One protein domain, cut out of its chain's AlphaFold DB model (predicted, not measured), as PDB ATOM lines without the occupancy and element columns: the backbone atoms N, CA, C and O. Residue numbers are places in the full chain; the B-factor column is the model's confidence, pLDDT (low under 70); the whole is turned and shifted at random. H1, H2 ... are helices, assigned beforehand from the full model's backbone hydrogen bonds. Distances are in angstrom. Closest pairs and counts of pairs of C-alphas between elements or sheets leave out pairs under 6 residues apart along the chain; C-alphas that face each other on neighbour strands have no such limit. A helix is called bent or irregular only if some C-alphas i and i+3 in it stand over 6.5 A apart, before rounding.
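This is residues 41 to 119 of the 164 residues of the protein "Hypothetical protein" of Timema genevievae (UniProt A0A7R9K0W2). One long helix, H4, makes most of the longest axis; H2 crosses it, H3 packs on its first residues, and H1 makes a corner with H2, while the far end, residues 108 to 119, sticks out alone. Towards the other end a long loop, residues 82 to 93, runs out to Ile 87 and folds back to H4. The printed part has 79 residues, with four named helices in the order H1, H2, H3, H4 and no named strand; the class is all helix. The whole is loose, with a radius of gyration of the C-alphas of 14.8 A, and elongated, spanning 52 by 27 by 26 A.

H4, residues 94 to 116, is the longest helix at 32.8 A from first to last C-alpha; C-alpha 94 is at (-42.667, -19.196, 12.143) and C-alpha 116 at (-29.485, -48.482, 5.479). H3, residues 67 to 81, is 19.0 A long and irregular: C-alphas 76 and 79 are 7.3 A apart. H2, residues 56 to 63, measures 10.5 A. H1, residues 44 to 53, measures 14.4 A and starts with C-alpha 44 at (-42.741, -28.207, 24.573). It is neither bent nor irregular, but only just: C-alphas 47 and 50 are 6.5 A apart.

H4 touches H2 with residues 99 to 106 alone; the closest C-alphas, of Phe 63 and Arg 103, are 5.9 A apart, and the lines are about perpendicular at 77 degrees. H4 touches H3 with residues 94 to 98 alone, closest at the C-alphas of Gln 78 and Thr 94, 6.0 A, at a steep tilt of 66 degrees, opposite ways. H3 only just touches H2, with residue 67 alone and 3 pairs of C-alphas within 8 A; the closest are those of Phe 59 and Arg 67, 7.0 A. Their tilt of 36 degrees is only just steep, and they run the same way. The packing of these three pairs is mostly crossed, with none at a shallow tilt. H1 and H2 only just touch, with 3 pairs within 8 A, and only at the corner by their link; the closest C-alphas are those of Leu 52 and Phe 59, 5.1 A. H1 is close to H4 but not clearly touching, closest at the C-alphas of Phe 45 and Glu 96, 6.6 A. Each O i to N i+4 pair is within hydrogen-bond range in H2 and H4, against 4 of 6 in H1 and 9 of 11 in H3.

The two C-alphas farthest apart, of Ile 87 and Pro 119, are 51.9 A apart. Without residues 108 to 119, which stand free, the body spans 39 by 27 by 21 A. The link from H3 to H4 is long, with 12 residues; those from H1 to H2 and H2 to H3 are tight. The printed part has no cut. Its mean pLDDT is 85.0, with residues 107 to 119 under 70.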
ATOM      1  N   GLU A  41     -48.953 -21.989  25.388       78.19
ATOM      2  CA  GLU A  41     -47.883 -21.228  26.043       78.19
ATOM      3  C   GLU A  41     -46.967 -22.161  26.840       78.19
ATOM      4  O   GLU A  41     -45.749 -22.017  26.817       78.19
ATOM      5  N   THR A  42     -47.542 -23.209  27.431       80.06
ATOM      6  CA  THR A  42     -46.809 -24.307  28.078       80.06
ATOM      7  C   THR A  42     -46.362 -25.398  27.099       80.06
ATOM      8  O   THR A  42     -46.116 -26.533  27.502       80.06
ATOM      9  N   GLY A  43     -46.312 -25.098  25.801       82.62
ATOM     10  CA  GLY A  43     -45.877 -26.037  24.777       82.62
ATOM     11  C   GLY A  43     -44.420 -26.463  24.966       82.62
ATOM     12  O   GLY A  43     -43.587 -25.715  25.481       82.62
ATOM     13  N   ALA A  44     -44.096 -27.668  24.489       84.75
ATOM     14  CA  ALA A  44     -42.741 -28.207  24.573       84.75
ATOM     15  C   ALA A  44     -41.707 -27.285  23.906       84.75
ATOM     16  O   ALA A  44     -40.602 -27.151  24.414       84.75
ATOM     17  N   PHE A  45     -42.064 -26.628  22.797       87.44
ATOM     18  CA  PHE A  45     -41.181 -25.671  22.133       87.44
ATOM     19  C   PHE A  45     -40.910 -24.442  23.009       87.44
ATOM     20  O   PHE A  45     -39.750 -24.119  23.243       87.44
ATOM     21  N   SER A  46     -41.955 -23.814  23.551       87.00
ATOM     22  CA  SER A  46     -41.847 -22.620  24.399       87.00
ATOM     23  C   SER A  46     -40.966 -22.842  25.630       87.00
ATOM     24  O   SER A  46     -40.241 -21.943  26.043       87.00
ATOM     25  N   GLN A  47     -40.993 -24.049  26.202       89.62
ATOM     26  CA  GLN A  47     -40.169 -24.405  27.361       89.62
ATOM     27  C   GLN A  47     -38.747 -24.834  26.979       89.62
ATOM     28  O   GLN A  47     -37.787 -24.478  27.661       89.62
ATOM     29  N   LEU A  48     -38.599 -25.604  25.899       90.62
ATOM     30  CA  LEU A  48     -37.324 -26.206  25.509       90.62
ATOM     31  C   LEU A  48     -36.426 -25.237  24.735       90.62
ATOM     32  O   LEU A  48     -35.212 -25.254  24.916       90.62
ATOM     33  N   TYR A  49     -36.997 -24.401  23.869       90.50
ATOM     34  CA  TYR A  49     -36.231 -23.515  22.993       90.50
ATOM     35  C   TYR A  49     -35.329 -22.543  23.772       90.50
ATOM     36  O   TYR A  49     -34.136 -22.506  23.473       90.50
ATOM     37  N   PRO A  50     -35.795 -21.855  24.835       91.00
ATOM     38  CA  PRO A  50     -34.922 -21.005  25.648       91.00
ATOM     39  C   PRO A  50     -33.761 -21.770  26.298       91.00
ATOM     40  O   PRO A  50     -32.653 -21.252  26.382       91.00
ATOM     41  N   GLN A  51     -33.992 -23.020  26.714       91.69
ATOM     42  CA  GLN A  51     -32.955 -23.877  27.303       91.69
ATOM     43  C   GLN A  51     -31.939 -24.367  26.262       91.69
ATOM     44  O   GLN A  51     -30.782 -24.625  26.588       91.69
ATOM     45  N   LEU A  52     -32.356 -24.514  25.003       91.44
ATOM     46  CA  LEU A  52     -31.451 -24.832  23.899       91.44
ATOM     47  C   LEU A  52     -30.555 -23.636  23.562       91.44
ATOM     48  O   LEU A  52     -29.388 -23.834  23.242       91.44
ATOM     49  N   LEU A  53     -31.056 -22.402  23.682       89.81
ATOM     50  CA  LEU A  53     -30.267 -21.197  23.399       89.81
ATOM     51  C   LEU A  53     -29.082 -21.001  24.358       89.81
ATOM     52  O   LEU A  53     -28.105 -20.369  23.967       89.81
ATOM     53  N   SER A  54     -29.145 -21.539  25.580       91.62
ATOM     54  CA  SER A  54     -28.034 -21.493  26.541       91.62
ATOM     55  C   SER A  54     -26.994 -22.603  26.345       91.62
ATOM     56  O   SER A  54     -25.942 -22.566  26.976       91.62
ATOM     57  N   HIS A  55     -27.278 -23.606  25.509       92.06
ATOM     58  CA  HIS A  55     -26.421 -24.774  25.305       92.06
ATOM     59  C   HIS A  55     -26.254 -25.072  23.814       92.06
ATOM     60  O   HIS A  55     -27.028 -25.836  23.234       92.06
ATOM     61  N   GLU A  56     -25.207 -24.515  23.209       88.38
ATOM     62  CA  GLU A  56     -24.953 -24.633  21.770       88.38
ATOM     63  C   GLU A  56     -24.801 -26.090  21.300       88.38
ATOM     64  O   GLU A  56     -25.423 -26.480  20.310       88.38
ATOM     65  N   ASP A  57     -24.116 -26.942  22.067       89.44
ATOM     66  CA  ASP A  57     -23.979 -28.372  21.747       89.44
ATOM     67  C   ASP A  57     -25.337 -29.083  21.664       89.44
ATOM     68  O   ASP A  57     -25.592 -29.916  20.791       89.44
ATOM     69  N   LYS A  58     -26.251 -28.753  22.587       90.00
ATOM     70  CA  LYS A  58     -27.601 -29.332  22.608       90.00
ATOM     71  C   LYS A  58     -28.444 -28.777  21.469       90.00
ATOM     72  O   LYS A  58     -29.203 -29.538  20.874       90.00
ATOM     73  N   PHE A  59     -28.293 -27.493  21.148       92.19
ATOM     74  CA  PHE A  59     -28.934 -26.871  19.993       92.19
ATOM     75  C   PHE A  59     -28.531 -27.581  18.698       92.19
ATOM     76  O   PHE A  59     -29.402 -28.015  17.938       92.19
ATOM     77  N   PHE A  60     -27.228 -27.784  18.493       90.12
ATOM     78  CA  PHE A  60     -26.701 -28.477  17.323       90.12
ATOM     79  C   PHE A  60     -27.191 -29.924  17.257       90.12
ATOM     80  O   PHE A  60     -27.641 -30.377  16.211       90.12
ATOM     81  N   ASN A  61     -27.195 -30.653  18.373       88.75
ATOM     82  CA  ASN A  61     -27.716 -32.021  18.398       88.75
ATOM     83  C   ASN A  61     -29.221 -32.096  18.099       88.75
ATOM     84  O   ASN A  61     -29.675 -33.044  17.455       88.75
ATOM     85  N   TYR A  62     -29.988 -31.099  18.542       89.19
ATOM     86  CA  TYR A  62     -31.434 -31.048  18.355       89.19
ATOM     87  C   TYR A  62     -31.834 -30.688  16.917       89.19
ATOM     88  O   TYR A  62     -32.689 -31.359  16.338       89.19
ATOM     89  N   PHE A  63     -31.218 -29.657  16.330       89.25
ATOM     90  CA  PHE A  63     -31.561 -29.155  14.992       89.25
ATOM     91  C   PHE A  63     -30.635 -29.646  13.872       89.25
ATOM     92  O   PHE A  63     -30.952 -29.444  12.703       89.25
ATOM     93  N   ARG A  64     -29.509 -30.289  14.209       88.44
ATOM     94  CA  ARG A  64     -28.420 -30.677  13.287       88.44
ATOM     95  C   ARG A  64     -27.806 -29.493  12.528       88.44
ATOM     96  O   ARG A  64     -27.250 -29.671  11.450       88.44
ATOM     97  N   MET A  65     -27.908 -28.292  13.094       89.56
ATOM     98  CA  MET A  65     -27.354 -27.046  12.557       89.56
ATOM     99  C   MET A  65     -26.991 -26.093  13.694       89.56
ATOM    100  O   MET A  65     -27.564 -26.182  14.783       89.56
ATOM    101  N   SER A  66     -26.047 -25.184  13.446       92.12
ATOM    102  CA  SER A  66     -25.713 -24.126  14.401       92.12
ATOM    103  C   SER A  66     -26.863 -23.127  14.525       92.12
ATOM    104  O   SER A  66     -27.749 -23.032  13.667       92.12
ATOM    105  N   ARG A  67     -26.838 -22.346  15.604       91.88
ATOM    106  CA  ARG A  67     -27.831 -21.301  15.845       91.88
ATOM    107  C   ARG A  67     -27.837 -20.237  14.747       91.88
ATOM    108  O   ARG A  67     -28.913 -19.853  14.299       91.88
ATOM    109  N   SER A  68     -26.660 -19.802  14.297       93.12
ATOM    110  CA  SER A  68     -26.531 -18.807  13.226       93.12
ATOM    111  C   SER A  68     -27.196 -19.282  11.938       93.12
ATOM    112  O   SER A  68     -28.053 -18.588  11.397       93.12
ATOM    113  N   SER A  69     -26.902 -20.508  11.505       93.06
ATOM    114  CA  SER A  69     -27.514 -21.085  10.306       93.06
ATOM    115  C   SER A  69     -29.027 -21.252  10.443       93.06
ATOM    116  O   SER A  69     -29.753 -21.066   9.468       93.06
ATOM    117  N   PHE A  70     -29.527 -21.568  11.642       93.75
ATOM    118  CA  PHE A  70     -30.967 -21.617  11.896       93.75
ATOM    119  C   PHE A  70     -31.622 -20.237  11.743       93.75
ATOM    120  O   PHE A  70     -32.670 -20.132  11.108       93.75
ATOM    121  N   GLU A  71     -31.026 -19.188  12.312       93.56
ATOM    122  CA  GLU A  71     -31.544 -17.815  12.233       93.56
ATOM    123  C   GLU A  71     -31.501 -17.278  10.791       93.56
ATOM    124  O   GLU A  71     -32.487 -16.708  10.323       93.56
ATOM    125  N   GLU A  72     -30.427 -17.544  10.046       95.44
ATOM    126  CA  GLU A  72     -30.315 -17.212   8.618       95.44
ATOM    127  C   GLU A  72     -31.387 -17.923   7.783       95.44
ATOM    128  O   GLU A  72     -32.109 -17.297   7.001       95.44
ATOM    129  N   LEU A  73     -31.542 -19.235   7.979       94.44
ATOM    130  CA  LEU A  73     -32.558 -20.030   7.294       94.44
ATOM    131  C   LEU A  73     -33.968 -19.532   7.621       94.44
ATOM    132  O   LEU A  73     -34.833 -19.447   6.742       94.44
ATOM    133  N   HIS A  74     -34.206 -19.199   8.889       94.94
ATOM    134  CA  HIS A  74     -35.473 -18.650   9.340       94.94
ATOM    135  C   HIS A  74     -35.760 -17.313   8.662       94.94
ATOM    136  O   HIS A  74     -36.838 -17.182   8.090       94.94
ATOM    137  N   ALA A  75     -34.803 -16.386   8.610       94.88
ATOM    138  CA  ALA A  75     -34.966 -15.094   7.943       94.88
ATOM    139  C   ALA A  75     -35.330 -15.244   6.454       94.88
ATOM    140  O   ALA A  75     -36.233 -14.568   5.953       94.88
ATOM    141  N   LEU A  76     -34.695 -16.188   5.753       94.44
ATOM    142  CA  LEU A  76     -34.971 -16.460   4.341       94.44
ATOM    143  C   LEU A  76     -36.369 -17.036   4.108       94.44
ATOM    144  O   LEU A  76     -37.007 -16.720   3.110       94.44
ATOM    145  N   ILE A  77     -36.858 -17.896   5.001       94.25
ATOM    146  CA  ILE A  77     -38.102 -18.647   4.784       94.25
ATOM    147  C   ILE A  77     -39.298 -17.990   5.480       94.25
ATOM    148  O   ILE A  77     -40.437 -18.219   5.063       94.25
ATOM    149  N   GLN A  78     -39.072 -17.145   6.489       92.94
ATOM    150  CA  GLN A  78     -40.094 -16.554   7.358       92.94
ATOM    151  C   GLN A  78     -41.267 -15.981   6.566       92.94
ATOM    152  O   GLN A  78     -42.410 -16.291   6.892       92.94
ATOM    153  N   HIS A  79     -40.999 -15.219   5.504       91.38
ATOM    154  CA  HIS A  79     -42.037 -14.608   4.670       91.38
ATOM    155  C   HIS A  79     -42.931 -15.634   3.951       91.38
ATOM    156  O   HIS A  79     -44.114 -15.383   3.749       91.38
ATOM    157  N   ARG A  80     -42.399 -16.812   3.600       91.50
ATOM    158  CA  ARG A  80     -43.150 -17.890   2.926       91.50
ATOM    159  C   ARG A  80     -43.950 -18.745   3.893       91.50
ATOM    160  O   ARG A  80     -44.993 -19.281   3.530       91.50
ATOM    161  N   ILE A  81     -43.437 -18.930   5.109       91.50
ATOM    162  CA  ILE A  81     -44.083 -19.770   6.124       91.50
ATOM    163  C   ILE A  81     -44.956 -18.973   7.084       91.50
ATOM    164  O   ILE A  81     -45.639 -19.593   7.896       91.50
ATOM    165  N   HIS A  82     -44.963 -17.644   7.024       92.44
ATOM    166  CA  HIS A  82     -45.822 -16.825   7.868       92.44
ATOM    167  C   HIS A  82     -47.304 -17.158   7.646       92.44
ATOM    168  O   HIS A  82     -47.740 -17.487   6.543       92.44
ATOM    169  N   LYS A  83     -48.069 -17.147   8.737       89.81
ATOM    170  CA  LYS A  83     -49.524 -17.294   8.735       89.81
ATOM    171  C   LYS A  83     -50.087 -16.228   9.653       89.81
ATOM    172  O   LYS A  83     -49.542 -16.026  10.732       89.81
ATOM    173  N   GLU A  84     -51.175 -15.617   9.215       87.75
ATOM    174  CA  GLU A  84     -51.884 -14.606   9.986       87.75
ATOM    175  C   GLU A  84     -52.708 -15.241  11.107       87.75
ATOM    176  O   GLU A  84     -53.234 -16.357  10.975       87.75
ATOM    177  N   ASP A  85     -52.822 -14.505  12.209       88.56
ATOM    178  CA  ASP A  85     -53.685 -14.874  13.319       88.56
ATOM    179  C   ASP A  85     -55.154 -14.756  12.920       88.56
ATOM    180  O   ASP A  85     -55.576 -13.857  12.193       88.56
ATOM    181  N   THR A  86     -55.964 -15.687  13.416       87.44
ATOM    182  CA  THR A  86     -57.409 -15.697  13.171       87.44
ATOM    183  C   THR A  86     -58.159 -15.513  14.479       87.44
ATOM    184  O   THR A  86     -57.673 -15.909  15.537       87.44
ATOM    185  N   ILE A  87     -59.397 -15.018  14.407       84.56
ATOM    186  CA  ILE A  87     -60.263 -14.817  15.587       84.56
ATOM    187  C   ILE A  87     -60.419 -16.111  16.409       84.56
ATOM    188  O   ILE A  87     -60.519 -16.074  17.631       84.56
ATOM    189  N   MET A  88     -60.417 -17.274  15.749       77.94
ATOM    190  CA  MET A  88     -60.612 -18.570  16.410       77.94
ATOM    191  C   MET A  88     -59.321 -19.201  16.947       77.94
ATOM    192  O   MET A  88     -59.390 -20.063  17.822       77.94
ATOM    193  N   ARG A  89     -58.154 -18.861  16.385       80.75
ATOM    194  CA  ARG A  89     -56.856 -19.415  16.797       80.75
ATOM    195  C   ARG A  89     -55.697 -18.501  16.417       80.75
ATOM    196  O   ARG A  89     -55.632 -18.009  15.289       80.75
ATOM    197  N   GLN A  90     -54.732 -18.420  17.324       85.50
ATOM    198  CA  GLN A  90     -53.410 -17.871  17.045       85.50
ATOM    199  C   GLN A  90     -52.643 -18.817  16.107       85.50
ATOM    200  O   GLN A  90     -52.711 -20.056  16.232       85.50
ATOM    201  N   ALA A  91     -51.960 -18.237  15.130       87.81
ATOM    202  CA  ALA A  91     -51.055 -18.921  14.236       87.81
ATOM    203  C   ALA A  91     -49.846 -19.445  15.016       87.81
ATOM    204  O   ALA A  91     -49.446 -18.919  16.050       87.81
ATOM    205  N   ILE A  92     -49.273 -20.542  14.524       88.44
ATOM    206  CA  ILE A  92     -48.037 -21.073  15.100       88.44
ATOM    207  C   ILE A  92     -46.898 -20.161  14.631       88.44
ATOM    208  O   ILE A  92     -46.790 -19.954  13.411       88.44
ATOM    209  N   PRO A  93     -46.052 -19.649  15.543       90.69
ATOM    210  CA  PRO A  93     -44.956 -18.771  15.174       90.69
ATOM    211  C   PRO A  93     -44.032 -19.461  14.171       90.69
ATOM    212  O   PRO A  93     -43.823 -20.676  14.188       90.69
ATOM    213  N   THR A  94     -43.477 -18.676  13.253       93.38
ATOM    214  CA  THR A  94     -42.667 -19.196  12.143       93.38
ATOM    215  C   THR A  94     -41.423 -19.939  12.630       93.38
ATOM    216  O   THR A  94     -41.047 -20.939  12.022       93.38
ATOM    217  N   GLN A  95     -40.832 -19.505  13.749       92.06
ATOM    218  CA  GLN A  95     -39.697 -20.175  14.393       92.06
ATOM    219  C   GLN A  95     -40.065 -21.574  14.895       92.06
ATOM    220  O   GLN A  95     -39.373 -22.538  14.584       92.06
ATOM    221  N   GLU A  96     -41.189 -21.707  15.606       92.12
ATOM    222  CA  GLU A  96     -41.674 -23.003  16.094       92.12
ATOM    223  C   GLU A  96     -42.008 -23.942  14.932       92.12
ATOM    224  O   GLU A  96     -41.664 -25.124  14.953       92.12
ATOM    225  N   ARG A  97     -42.620 -23.413  13.865       91.88
ATOM    226  CA  ARG A  97     -42.899 -24.199  12.656       91.88
ATOM    227  C   ARG A  97     -41.623 -24.749  12.035       91.88
ATOM    228  O   ARG A  97     -41.573 -25.943  11.749       91.88
ATOM    229  N   LEU A  98     -40.613 -23.900  11.848       92.75
ATOM    230  CA  LEU A  98     -39.323 -24.323  11.311       92.75
ATOM    231  C   LEU A  98     -38.671 -25.368  12.223       92.75
ATOM    232  O   LEU A  98     -38.234 -26.412  11.744       92.75
ATOM    233  N   ALA A  99     -38.677 -25.132  13.533       91.81
ATOM    234  CA  ALA A  99     -38.103 -26.030  14.524       91.81
ATOM    235  C   ALA A  99     -38.722 -27.438  14.485       91.81
ATOM    236  O   ALA A  99     -37.997 -28.435  14.493       91.81
ATOM    237  N   ILE A 100     -40.052 -27.535  14.389       90.00
ATOM    238  CA  ILE A 100     -40.756 -28.818  14.262       90.00
ATOM    239  C   ILE A 100     -40.368 -29.514  12.953       90.00
ATOM    240  O   ILE A 100     -40.080 -30.711  12.955       90.00
ATOM    241  N   THR A 101     -40.333 -28.779  11.838       91.25
ATOM    242  CA  THR A 101     -39.974 -29.339  10.529       91.25
ATOM    243  C   THR A 101     -38.552 -29.893  10.513       91.25
ATOM    244  O   THR A 101     -38.345 -31.006  10.026       91.25
ATOM    245  N   LEU A 102     -37.586 -29.157  11.062       89.56
ATOM    246  CA  LEU A 102     -36.190 -29.589  11.127       89.56
ATOM    247  C   LEU A 102     -36.011 -30.807  12.028       89.56
ATOM    248  O   LEU A 102     -35.316 -31.747  11.652       89.56
ATOM    249  N   ARG A 103     -36.689 -30.840  13.179       87.75
ATOM    250  CA  ARG A 103     -36.648 -31.998  14.075       87.75
ATOM    251  C   ARG A 103     -37.151 -33.266  13.390       87.75
ATOM    252  O   ARG A 103     -36.524 -34.309  13.531       87.75
ATOM    253  N   LEU A 104     -38.266 -33.187  12.662       83.56
ATOM    254  CA  LEU A 104     -38.801 -34.339  11.934       83.56
ATOM    255  C   LEU A 104     -37.799 -34.833  10.882       83.56
ATOM    256  O   LEU A 104     -37.478 -36.015  10.869       83.56
ATOM    257  N   HIS A 105     -37.216 -33.930  10.090       80.06
ATOM    258  CA  HIS A 105     -36.185 -34.299   9.113       80.06
ATOM    259  C   HIS A 105     -34.941 -34.923   9.760       80.06
ATOM    260  O   HIS A 105     -34.412 -35.905   9.248       80.06
ATOM    261  N   ALA A 106     -34.485 -34.393  10.898       72.88
ATOM    262  CA  ALA A 106     -33.324 -34.924  11.606       72.88
ATOM    263  C   ALA A 106     -33.532 -36.376  12.078       72.88
ATOM    264  O   ALA A 106     -32.589 -37.167  12.048       72.88
ATOM    265  N   VAL A 107     -34.752 -36.737  12.493       67.69
ATOM    266  CA  VAL A 107     -35.101 -38.103  12.918       67.69
ATOM    267  C   VAL A 107     -35.212 -39.046  11.717       67.69
ATOM    268  O   VAL A 107     -34.651 -40.138  11.759       67.69
ATOM    269  N   GLU A 108     -35.866 -38.614  10.637       64.38
ATOM    270  CA  GLU A 108     -36.014 -39.401   9.402       64.38
ATOM    271  C   GLU A 108     -34.653 -39.748   8.779       64.38
ATOM    272  O   GLU A 108     -34.410 -40.896   8.403       64.38
ATOM    273  N   ILE A 109     -33.721 -38.787   8.734       67.12
ATOM    274  CA  ILE A 109     -32.359 -39.019   8.235       67.12
ATOM    275  C   ILE A 109     -31.637 -40.048   9.114       67.12
ATOM    276  O   ILE A 109     -31.032 -40.978   8.593       67.12
ATOM    277  N   TRP A 110     -31.731 -39.949  10.441       60.47
ATOM    278  CA  TRP A 110     -31.069 -40.901  11.339       60.47
ATOM    279  C   TRP A 110     -31.630 -42.320  11.243       60.47
ATOM    280  O   TRP A 110     -30.849 -43.268  11.209       60.47
ATOM    281  N   ILE A 111     -32.954 -42.480  11.156       67.31
ATOM    282  CA  ILE A 111     -33.590 -43.794  10.970       67.31
ATOM    283  C   ILE A 111     -33.202 -44.372   9.609       67.31
ATOM    284  O   ILE A 111     -32.814 -45.532   9.527       67.31
ATOM    285  N   THR A 112     -33.221 -43.558   8.552       61.84
ATOM    286  CA  THR A 112     -32.832 -44.004   7.209       61.84
ATOM    287  C   THR A 112     -31.376 -44.464   7.176       61.84
ATOM    288  O   THR A 112     -31.101 -45.550   6.680       61.84
ATOM    289  N   PHE A 113     -30.443 -43.705   7.754       63.97
ATOM    290  CA  PHE A 113     -29.033 -44.103   7.822       63.97
ATOM    291  C   PHE A 113     -28.800 -45.317   8.736       63.97
ATOM    292  O   PHE A 113     -28.038 -46.208   8.366       63.97
ATOM    293  N   ALA A 114     -29.483 -45.407   9.882       59.84
ATOM    294  CA  ALA A 114     -29.386 -46.552  10.791       59.84
ATOM    295  C   ALA A 114     -29.995 -47.840  10.209       59.84
ATOM    296  O   ALA A 114     -29.539 -48.935  10.522       59.84
ATOM    297  N   CYS A 115     -31.020 -47.728   9.361       56.81
ATOM    298  CA  CYS A 115     -31.627 -48.865   8.671       56.81
ATOM    299  C   CYS A 115     -30.899 -49.225   7.367       56.81
ATOM    300  O   CYS A 115     -30.907 -50.389   6.975       56.81
ATOM    301  N   HIS A 116     -30.271 -48.256   6.695       67.50
ATOM    302  CA  HIS A 116     -29.485 -48.482   5.479       67.50
ATOM    303  C   HIS A 116     -28.113 -49.104   5.778       67.50
ATOM    304  O   HIS A 116     -27.611 -49.887   4.977       67.50
ATOM    305  N   PHE A 117     -27.529 -48.808   6.943       54.66
ATOM    306  CA  PHE A 117     -26.309 -49.445   7.433       54.66
ATOM    307  C   PHE A 117     -26.669 -50.411   8.575       54.66
ATOM    308  O   PHE A 117     -26.735 -49.995   9.733       54.66
ATOM    309  N   PRO A 118     -26.959 -51.695   8.296       62.97
ATOM    310  CA  PRO A 118     -27.270 -52.642   9.356       62.97
ATOM    311  C   PRO A 118     -26.084 -52.752  10.336       62.97
ATOM    312  O   PRO A 118     -24.930 -52.784   9.901       62.97
ATOM    313  N   PRO A 119     -26.328 -52.896  11.653       58.97
ATOM    314  CA  PRO A 119     -25.283 -53.097  12.664       58.97
ATOM    315  C   PRO A 119     -24.552 -54.454  12.551       58.97
ATOM    316  O   PRO A 119     -23.895 -54.887  13.494       58.97
TER     317      PRO A 119